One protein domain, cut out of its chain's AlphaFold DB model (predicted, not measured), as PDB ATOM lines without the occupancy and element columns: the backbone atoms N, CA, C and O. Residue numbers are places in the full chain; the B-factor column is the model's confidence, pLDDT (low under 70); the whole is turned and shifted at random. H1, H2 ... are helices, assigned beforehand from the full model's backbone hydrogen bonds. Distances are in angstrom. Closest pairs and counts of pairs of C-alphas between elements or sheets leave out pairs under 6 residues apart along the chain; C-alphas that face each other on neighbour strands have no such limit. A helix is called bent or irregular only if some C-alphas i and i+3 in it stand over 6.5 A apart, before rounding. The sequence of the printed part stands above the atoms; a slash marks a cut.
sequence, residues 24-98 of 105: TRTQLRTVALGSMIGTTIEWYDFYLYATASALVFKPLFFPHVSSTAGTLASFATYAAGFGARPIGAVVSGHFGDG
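This is residues 24 to 98 of the 105 residues of an uncharacterized protein of Mycobacterium florentinum (UniProt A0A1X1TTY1). Two long helices, H1 and H3, meet near one end as a narrow V, with short H2 and its links at the closed end. Residues 24 to 41 of H1 and 86 to 98 of H3 stick out as free arms. The 75 printed residues hold three named helices, H1, H2, H3 in chain order, and no named strand: all helix. The whole is an extended rod, radius of gyration of the C-alphas 17.6 A, spanning 58 by 26 by 14 A.

H1, residues 24 to 55, measures 46.2 A from C-alpha 24 at (432.964, 495.277, 398.273). H3, residues 67 to 98, measures 48.1 A, ending at (425.668, 473.158, 410.047); it is only just irregular, C-alphas 94 and 97 being 6.8 A apart. H2 is residues 57 to 61.

Residues 49 to 54 of H1 alone touch H3, at its residues 71 to 78 alone; the closest C-alphas, Ser 53 and Ser 74, are 5.3 A apart. The two run opposite ways at a shallow tilt of 24 degrees. H2 touches residues 67 to 74 of H3 alone, closest at C-alphas of Lys 58 and Gly 70, 5.3 A. H1 and H2 meet only through their link. Every O i to N i+4 pair is within hydrogen-bond range in H1 and H2, 23 of 28 in H3.

The farthest C-alphas, Thr 24 and His 64, are 58.4 A apart. The printed part has no cut; both links are tight. Residues 96 to 98 have pLDDT under 70.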
ATOM      1  N   THR A  24     433.069 496.486 399.107       75.50
ATOM      2  CA  THR A  24     432.964 495.277 398.273       75.50
ATOM      3  C   THR A  24     434.192 495.038 397.400       75.50
ATOM      4  O   THR A  24     434.668 493.912 397.306       75.50
ATOM      5  N   ARG A  25     434.790 496.091 396.822       78.69
ATOM      6  CA  ARG A  25     436.032 495.968 396.032       78.69
ATOM      7  C   ARG A  25     437.219 495.493 396.880       78.69
ATOM      8  O   ARG A  25     438.035 494.712 396.397       78.69
ATOM      9  N   THR A  26     437.318 495.949 398.127       82.69
ATOM     10  CA  THR A  26     438.388 495.542 399.046       82.69
ATOM     11  C   THR A  26     438.137 494.131 399.564       82.69
ATOM     12  O   THR A  26     439.053 493.318 399.514       82.69
ATOM     13  N   GLN A  27     436.904 493.801 399.965       88.50
ATOM     14  CA  GLN A  27     436.539 492.444 400.390       88.50
ATOM     15  C   GLN A  27     436.742 491.410 399.276       88.50
ATOM     16  O   GLN A  27     437.409 490.410 399.516       88.50
ATOM     17  N   LEU A  28     436.275 491.668 398.047       90.75
ATOM     18  CA  LEU A  28     436.518 490.785 396.896       90.75
ATOM     19  C   LEU A  28     438.015 490.586 396.633       90.75
ATOM     20  O   LEU A  28     438.443 489.470 396.352       90.75
ATOM     21  N   ARG A  29     438.832 491.640 396.772       90.62
ATOM     22  CA  ARG A  29     440.292 491.535 396.634       90.62
ATOM     23  C   ARG A  29     440.921 490.719 397.768       90.62
ATOM     24  O   ARG A  29     441.814 489.927 397.494       90.62
ATOM     25  N   THR A  30     440.455 490.867 399.009       92.00
ATOM     26  CA  THR A  30     440.898 490.050 400.152       92.00
ATOM     27  C   THR A  30     440.519 488.580 399.974       92.00
ATOM     28  O   THR A  30     441.365 487.721 400.190       92.00
ATOM     29  N   VAL A  31     439.295 488.283 399.523       93.56
ATOM     30  CA  VAL A  31     438.845 486.913 399.220       93.56
ATOM     31  C   VAL A  31     439.686 486.314 398.092       93.56
ATOM     32  O   VAL A  31     440.264 485.249 398.277       93.56
ATOM     33  N   ALA A  32     439.849 487.018 396.967       95.00
ATOM     34  CA  ALA A  32     440.640 486.532 395.835       95.00
ATOM     35  C   ALA A  32     442.118 486.293 396.196       95.00
ATOM     36  O   ALA A  32     442.687 485.276 395.802       95.00
ATOM     37  N   LEU A  33     442.740 487.192 396.969       97.06
ATOM     38  CA  LEU A  33     444.105 486.999 397.471       97.06
ATOM     39  C   LEU A  33     444.185 485.834 398.465       97.06
ATOM     40  O   LEU A  33     445.104 485.029 398.361       97.06
ATOM     41  N   GLY A  34     443.220 485.704 399.380       96.44
ATOM     42  CA  GLY A  34     443.143 484.589 400.326       96.44
ATOM     43  C   GLY A  34     443.031 483.236 399.622       96.44
ATOM     44  O   GLY A  34     443.805 482.330 399.921       96.44
ATOM     45  N   SER A  35     442.146 483.123 398.627       94.25
ATOM     46  CA  SER A  35     442.022 481.929 397.786       94.25
ATOM     47  C   SER A  35     443.308 481.640 397.011       94.25
ATOM     48  O   SER A  35     443.799 480.518 397.073       94.25
ATOM     49  N   MET A  36     443.910 482.632 396.342       96.56
ATOM     50  CA  MET A  36     445.157 482.415 395.593       96.56
ATOM     51  C   MET A  36     446.330 482.008 396.497       96.56
ATOM     52  O   MET A  36     447.098 481.123 396.123       96.56
ATOM     53  N   ILE A  37     446.466 482.602 397.687       97.50
ATOM     54  CA  ILE A  37     447.518 482.253 398.655       97.50
ATOM     55  C   ILE A  37     447.280 480.847 399.222       97.50
ATOM     56  O   ILE A  37     448.214 480.048 399.248       97.50
ATOM     57  N   GLY A  38     446.042 480.515 399.603       94.19
ATOM     58  CA  GLY A  38     445.670 479.182 400.087       94.19
ATOM     59  C   GLY A  38     445.960 478.091 399.055       94.19
ATOM     60  O   GLY A  38     446.703 477.155 399.343       94.19
ATOM     61  N   THR A  39     445.479 478.271 397.820       93.38
ATOM     62  CA  THR A  39     445.785 477.385 396.687       93.38
ATOM     63  C   THR A  39     447.293 477.276 396.437       93.38
ATOM     64  O   THR A  39     447.799 476.177 396.232       93.38
ATOM     65  N   THR A  40     448.044 478.382 396.498       96.75
ATOM     66  CA  THR A  40     449.507 478.356 396.303       96.75
ATOM     67  C   THR A  40     450.218 477.540 397.386       96.75
ATOM     68  O   THR A  40     451.110 476.760 397.062       96.75
ATOM     69  N   ILE A  41     449.820 477.672 398.656       95.12
ATOM     70  CA  ILE A  41     450.399 476.903 399.770       95.12
ATOM     71  C   ILE A  41     450.069 475.409 399.633       95.12
ATOM     72  O   ILE A  41     450.956 474.574 399.807       95.12
ATOM     73  N   GLU A  42     448.833 475.068 399.255       91.81
ATOM     74  CA  GLU A  42     448.409 473.685 399.006       91.81
ATOM     75  C   GLU A  42     449.244 473.016 397.899       91.81
ATOM     76  O   GLU A  42     449.735 471.897 398.080       91.81
ATOM     77  N   TRP A  43     449.461 473.715 396.778       92.19
ATOM     78  CA  TRP A  43     450.319 473.243 395.684       92.19
ATOM     79  C   TRP A  43     451.806 473.193 396.058       92.19
ATOM     80  O   TRP A  43     452.510 472.295 395.596       92.19
ATOM     81  N   TYR A  44     452.290 474.119 396.891       95.88
ATOM     82  CA  TYR A  44     453.686 474.154 397.331       95.88
ATOM     83  C   TYR A  44     454.044 472.938 398.194       95.88
ATOM     84  O   TYR A  44     454.996 472.224 397.875       95.88
ATOM     85  N   ASP A  45     453.249 472.657 399.231       91.62
ATOM     86  CA  ASP A  45     453.405 471.461 400.070       91.62
ATOM     87  C   ASP A  45     453.285 470.177 399.234       91.62
ATOM     88  O   ASP A  45     454.142 469.297 399.302       91.62
ATOM     89  N   PHE A  46     452.291 470.113 398.342       91.50
ATOM     90  CA  PHE A  46     452.128 468.997 397.414       91.50
ATOM     91  C   PHE A  46     453.364 468.741 396.537       91.50
ATOM     92  O   PHE A  46     453.768 467.586 396.375       91.50
ATOM     93  N   TYR A  47     453.978 469.786 395.980       94.56
ATOM     94  CA  TYR A  47     455.172 469.656 395.143       94.56
ATOM     95  C   TYR A  47     456.412 469.255 395.960       94.56
ATOM     96  O   TYR A  47     457.217 468.423 395.523       94.56
ATOM     97  N   LEU A  48     456.547 469.792 397.175       95.38
ATOM     98  CA  LEU A  48     457.606 469.435 398.119       95.38
ATOM     99  C   LEU A  48     457.489 467.957 398.531       95.38
ATOM    100  O   LEU A  48     458.469 467.215 398.469       95.38
ATOM    101  N   TYR A  49     456.282 467.480 398.840       93.94
ATOM    102  CA  TYR A  49     456.038 466.081 399.191       93.94
ATOM    103  C   TYR A  49     456.259 465.128 398.004       93.94
ATOM    104  O   TYR A  49     456.847 464.055 398.170       93.94
ATOM    105  N   ALA A  50     455.854 465.514 396.789       95.25
ATOM    106  CA  ALA A  50     456.091 464.729 395.575       95.25
ATOM    107  C   ALA A  50     457.592 464.591 395.252       95.25
ATOM    108  O   ALA A  50     458.068 463.496 394.945       95.25
ATOM    109  N   THR A  51     458.361 465.678 395.373       96.94
ATOM    110  CA  THR A  51     459.821 465.652 395.160       96.94
ATOM    111  C   THR A  51     460.556 464.890 396.269       96.94
ATOM    112  O   THR A  51     461.451 464.098 395.969       96.94
ATOM    113  N   ALA A  52     460.125 465.010 397.530       96.62
ATOM    114  CA  ALA A  52     460.628 464.189 398.634       96.62
ATOM    115  C   ALA A  52     460.334 462.687 398.438       96.62
ATOM    116  O   ALA A  52     461.201 461.846 398.696       96.62
ATOM    117  N   SER A  53     459.155 462.349 397.905       96.69
ATOM    118  CA  SER A  53     458.763 460.970 397.575       96.69
ATOM    119  C   SER A  53     459.638 460.360 396.478       96.69
ATOM    120  O   SER A  53     460.021 459.196 396.576       96.69
ATOM    121  N   ALA A  54     459.995 461.149 395.460       94.88
ATOM    122  CA  ALA A  54     460.845 460.706 394.357       94.88
ATOM    123  C   ALA A  54     462.324 460.526 394.752       94.88
ATOM    124  O   ALA A  54     462.990 459.638 394.221       94.88
ATOM    125  N   LEU A  55     462.847 461.365 395.658       94.62
ATOM    126  CA  LEU A  55     464.287 461.444 395.949       94.62
ATOM    127  C   LEU A  55     464.710 460.816 397.286       94.62
ATOM    128  O   LEU A  55     465.817 460.290 397.381       94.62
ATOM    129  N   VAL A  56     463.871 460.885 398.327       94.19
ATOM    130  CA  VAL A  56     464.314 460.690 399.723       94.19
ATOM    131  C   VAL A  56     463.543 459.590 400.460       94.19
ATOM    132  O   VAL A  56     464.110 458.908 401.313       94.19
ATOM    133  N   PHE A  57     462.272 459.350 400.132       93.50
ATOM    134  CA  PHE A  57     461.456 458.385 400.885       93.50
ATOM    135  C   PHE A  57     461.899 456.930 400.705       93.50
ATOM    136  O   PHE A  57     461.920 456.180 401.681       93.50
ATOM    137  N   LYS A  58     462.320 456.529 399.497       93.19
ATOM    138  CA  LYS A  58     462.783 455.158 399.231       93.19
ATOM    139  C   LYS A  58     463.939 454.729 400.154       93.19
ATOM    140  O   LYS A  58     463.820 453.658 400.746       93.19
ATOM    141  N   PRO A  59     465.047 455.488 400.303       93.12
ATOM    142  CA  PRO A  59     466.117 455.113 401.228       93.12
ATOM    143  C   PRO A  59     465.760 455.294 402.713       93.12
ATOM    144  O   PRO A  59     466.303 454.553 403.526       93.12
ATOM    145  N   LEU A  60     464.868 456.225 403.080       93.81
ATOM    146  CA  LEU A  60     464.498 456.457 404.486       93.81
ATOM    147  C   LEU A  60     463.496 455.429 405.038       93.81
ATOM    148  O   LEU A  60     463.702 454.901 406.125       93.81
ATOM    149  N   PHE A  61     462.417 455.148 404.303       91.19
ATOM    150  CA  PHE A  61     461.296 454.327 404.783       91.19
ATOM    151  C   PHE A  61     461.272 452.914 404.188       91.19
ATOM    152  O   PHE A  61     460.717 452.001 404.795       91.19
ATOM    153  N   PHE A  62     461.903 452.706 403.027       92.75
ATOM    154  CA  PHE A  62     461.911 451.421 402.317       92.75
ATOM    155  C   PHE A  62     463.331 450.872 402.014       92.75
ATOM    156  O   PHE A  62     463.550 450.339 400.918       92.75
ATOM    157  N   PRO A  63     464.315 450.946 402.943       90.38
ATOM    158  CA  PRO A  63     465.711 450.587 402.661       90.38
ATOM    159  C   PRO A  63     465.909 449.106 402.307       90.38
ATOM    160  O   PRO A  63     466.724 448.789 401.443       90.38
ATOM    161  N   HIS A  64     465.145 448.204 402.934       93.06
ATOM    162  CA  HIS A  64     465.229 446.751 402.724       93.06
ATOM    163  C   HIS A  64     464.305 446.229 401.607       93.06
ATOM    164  O   HIS A  64     464.230 445.024 401.378       93.06
ATOM    165  N   VAL A  65     463.587 447.118 400.914       92.31
ATOM    166  CA  VAL A  65     462.655 446.759 399.836       92.31
ATOM    167  C   VAL A  65     463.381 446.803 398.486       92.31
ATOM    168  O   VAL A  65     464.262 447.641 398.265       92.31
ATOM    169  N   SER A  66     463.011 445.915 397.553       93.75
ATOM    170  CA  SER A  66     463.559 445.936 396.188       93.75
ATOM    171  C   SER A  66     463.335 447.304 395.531       93.75
ATOM    172  O   SER A  66     462.334 447.970 395.798       93.75
ATOM    173  N   SER A  67     464.276 447.753 394.690       89.81
ATOM    174  CA  SER A  67     464.323 449.168 394.279       89.81
ATOM    175  C   SER A  67     463.011 449.657 393.653       89.81
ATOM    176  O   SER A  67     462.473 450.678 394.071       89.81
ATOM    177  N   THR A  68     462.438 448.870 392.738       94.44
ATOM    178  CA  THR A  68     461.150 449.154 392.089       94.44
ATOM    179  C   THR A  68     459.994 449.238 393.086       94.44
ATOM    180  O   THR A  68     459.196 450.171 393.016       94.44
ATOM    181  N   ALA A  69     459.902 448.301 394.035       95.00
ATOM    182  CA  ALA A  69     458.807 448.265 395.001       95.00
ATOM    183  C   ALA A  69     458.937 449.358 396.077       95.00
ATOM    184  O   ALA A  69     457.928 449.936 396.465       95.00
ATOM    185  N   GLY A  70     460.156 449.714 396.501       94.75
ATOM    186  CA  GLY A  70     460.390 450.838 397.416       94.75
ATOM    187  C   GLY A  70     460.066 452.198 396.786       94.75
ATOM    188  O   GLY A  70     459.482 453.062 397.439       94.75
ATOM    189  N   THR A  71     460.372 452.379 395.497       94.38
ATOM    190  CA  THR A  71     459.958 453.569 394.734       94.38
ATOM    191  C   THR A  71     458.439 453.610 394.546       94.38
ATOM    192  O   THR A  71     457.824 454.646 394.792       94.38
ATOM    193  N   LEU A  72     457.810 452.484 394.186       97.06
ATOM    194  CA  LEU A  72     456.351 452.399 394.052       97.06
ATOM    195  C   LEU A  72     455.635 452.679 395.383       97.06
ATOM    196  O   LEU A  72     454.662 453.426 395.395       97.06
ATOM    197  N   ALA A  73     456.141 452.151 396.501       95.88
ATOM    198  CA  ALA A  73     455.612 452.427 397.835       95.88
ATOM    199  C   ALA A  73     455.753 453.912 398.218       95.88
ATOM    200  O   ALA A  73     454.808 454.492 398.744       95.88
ATOM    201  N   SER A  74     456.877 454.550 397.872       96.31
ATOM    202  CA  SER A  74     457.095 455.988 398.100       96.31
ATOM    203  C   SER A  74     456.081 456.853 397.337       96.31
ATOM    204  O   SER A  74     455.469 457.752 397.913       96.31
ATOM    205  N   PHE A  75     455.829 456.548 396.058       96.25
ATOM    206  CA  PHE A  75     454.779 457.223 395.288       96.25
ATOM    207  C   PHE A  75     453.362 456.863 395.758       96.25
ATOM    208  O   PHE A  75     452.476 457.713 395.694       96.25
ATOM    209  N   ALA A  76     453.134 455.655 396.282       96.50
ATOM    210  CA  ALA A  76     451.859 455.279 396.889       96.50
ATOM    211  C   ALA A  76     451.568 456.085 398.168       96.50
ATOM    212  O   ALA A  76     450.417 456.447 398.398       96.50
ATOM    213  N   THR A  77     452.587 456.445 398.960       93.56
ATOM    214  CA  THR A  77     452.428 457.365 400.101       93.56
ATOM    215  C   THR A  77     451.970 458.754 399.640       93.56
ATOM    216  O   THR A  77     451.004 459.288 400.185       93.56
ATOM    217  N   TYR A  78     452.582 459.311 398.585       94.94
ATOM    218  CA  TYR A  78     452.113 460.562 397.972       94.94
ATOM    219  C   TYR A  78     450.682 460.442 397.424       94.94
ATOM    220  O   TYR A  78     449.856 461.313 397.685       94.94
ATOM    221  N   ALA A  79     450.352 459.352 396.726       94.81
ATOM    222  CA  ALA A  79     449.010 459.122 396.189       94.81
ATOM    223  C   ALA A  79     447.939 458.989 397.291       94.81
ATOM    224  O   ALA A  79     446.832 459.501 397.129       94.81
ATOM    225  N   ALA A  80     448.267 458.368 398.429       94.62
ATOM    226  CA  ALA A  80     447.383 458.297 399.591       94.62
ATOM    227  C   ALA A  80     447.142 459.687 400.209       94.62
ATOM    228  O   ALA A  80     445.996 460.049 400.474       94.62
ATOM    229  N   GLY A  81     448.196 460.500 400.358       89.62
ATOM    230  CA  GLY A  81     448.073 461.903 400.766       89.62
ATOM    231  C   GLY A  81     447.247 462.734 399.777       89.62
ATOM    232  O   GLY A  81     446.401 463.527 400.188       89.62
ATOM    233  N   PHE A  82     447.416 462.501 398.471       89.19
ATOM    234  CA  PHE A  82     446.614 463.139 397.425       89.19
ATOM    235  C   PHE A  82     445.129 462.779 397.549       89.19
ATOM    236  O   PHE A  82     444.278 463.667 397.527       89.19
ATOM    237  N   GLY A  83     444.817 461.495 397.747       92.06
ATOM    238  CA  GLY A  83     443.456 461.004 397.975       92.06
ATOM    239  C   GLY A  83     442.808 461.517 399.267       92.06
ATOM    240  O   GLY A  83     441.583 461.585 399.343       92.06
ATOM    241  N   ALA A  84     443.596 461.947 400.258       91.31
ATOM    242  CA  ALA A  84     443.069 462.498 401.503       91.31
ATOM    243  C   ALA A  84     442.442 463.897 401.337       91.31
ATOM    244  O   ALA A  84     441.438 464.172 401.994       91.31
ATOM    245  N   ARG A  85     442.954 464.770 400.448       88.31
ATOM    246  CA  ARG A  85     442.369 466.115 400.239       88.31
ATOM    247  C   ARG A  85     440.896 466.092 399.777       88.31
ATOM    248  O   ARG A  85     440.106 466.771 400.427       88.31
ATOM    249  N   PRO A  86     440.459 465.337 398.741       89.00
ATOM    250  CA  PRO A  86     439.046 465.309 398.348       89.00
ATOM    251  C   PRO A  86     438.141 464.686 399.421       89.00
ATOM    252  O   PRO A  86     437.019 465.151 399.599       89.00
ATOM    253  N   ILE A  87     438.627 463.703 400.189       91.44
ATOM    254  CA  ILE A  87     437.899 463.166 401.352       91.44
ATOM    255  C   ILE A  87     437.721 464.270 402.408       91.44
ATOM    256  O   ILE A  87     436.607 464.517 402.866       91.44
ATOM    257  N   GLY A  88     438.799 464.989 402.736       84.69
ATOM    258  CA  GLY A  88     438.781 466.136 403.642       84.69
ATOM    259  C   GLY A  88     437.865 467.269 403.169       84.69
ATOM    260  O   GLY A  88     437.173 467.862 403.993       84.69
ATOM    261  N   ALA A  89     437.791 467.530 401.861       86.31
ATOM    262  CA  ALA A  89     436.892 468.519 401.271       86.31
ATOM    263  C   ALA A  89     435.414 468.103 401.376       86.31
ATOM    264  O   ALA A  89     434.589 468.915 401.789       86.31
ATOM    265  N   VAL A  90     435.075 466.839 401.082       91.69
ATOM    266  CA  VAL A  90     433.706 466.308 401.249       91.69
ATOM    267  C   VAL A  90     433.272 466.368 402.715       91.69
ATOM    268  O   VAL A  90     432.174 466.835 403.005       91.69
ATOM    269  N   VAL A  91     434.142 465.961 403.644       89.12
ATOM    270  CA  VAL A  91     433.889 466.040 405.092       89.12
ATOM    271  C   VAL A  91     433.703 467.493 405.539       89.12
ATOM    272  O   VAL A  91     432.699 467.819 406.170       89.12
ATOM    273  N   SER A  92     434.636 468.382 405.190       82.31
ATOM    274  CA  SER A  92     434.613 469.781 405.641       82.31
ATOM    275  C   SER A  92     433.443 470.565 405.051       82.31
ATOM    276  O   SER A  92     432.858 471.382 405.756       82.31
ATOM    277  N   GLY A  93     433.065 470.290 403.800       83.44
ATOM    278  CA  GLY A  93     431.865 470.847 403.176       83.44
ATOM    279  C   GLY A  93     430.586 470.329 403.832       83.44
ATOM    280  O   GLY A  93     429.764 471.127 404.265       83.44
ATOM    281  N   HIS A  94     430.444 469.007 403.991       85.50
ATOM    282  CA  HIS A  94     429.239 468.406 404.575       85.50
ATOM    283  C   HIS A  94     428.960 468.880 406.007       85.50
ATOM    284  O   HIS A  94     427.808 469.123 406.359       85.50
ATOM    285  N   PHE A  95     429.999 469.032 406.834       81.69
ATOM    286  CA  PHE A  95     429.820 469.622 408.157       81.69
ATOM    287  C   PHE A  95     429.683 471.149 408.101       81.69
ATOM    288  O   PHE A  95     428.906 471.690 408.881       81.69
ATOM    289  N   GLY A  96     430.411 471.834 407.208       69.56
ATOM    290  CA  GLY A  96     430.531 473.297 407.083       69.56
ATOM    291  C   GLY A  96     429.238 474.085 407.297       69.56
ATOM    292  O   GLY A  96     429.195 474.994 408.127       69.56
ATOM    293  N   ASP A  97     428.171 473.682 406.612       65.75
ATOM    294  CA  ASP A  97     426.897 474.410 406.591       65.75
ATOM    295  C   ASP A  97     426.130 474.371 407.934       65.75
ATOM    296  O   ASP A  97     425.240 475.189 408.173       65.75
ATOM    297  N   GLY A  98     426.460 473.438 408.840       59.78
ATOM    298  CA  GLY A  98     425.668 473.158 410.047       59.78
ATOM    299  C   GLY A  98     426.064 473.902 411.332       59.78
ATOM    300  O   GLY A  98     425.237 474.027 412.238       59.78
TER     301      GLY A  98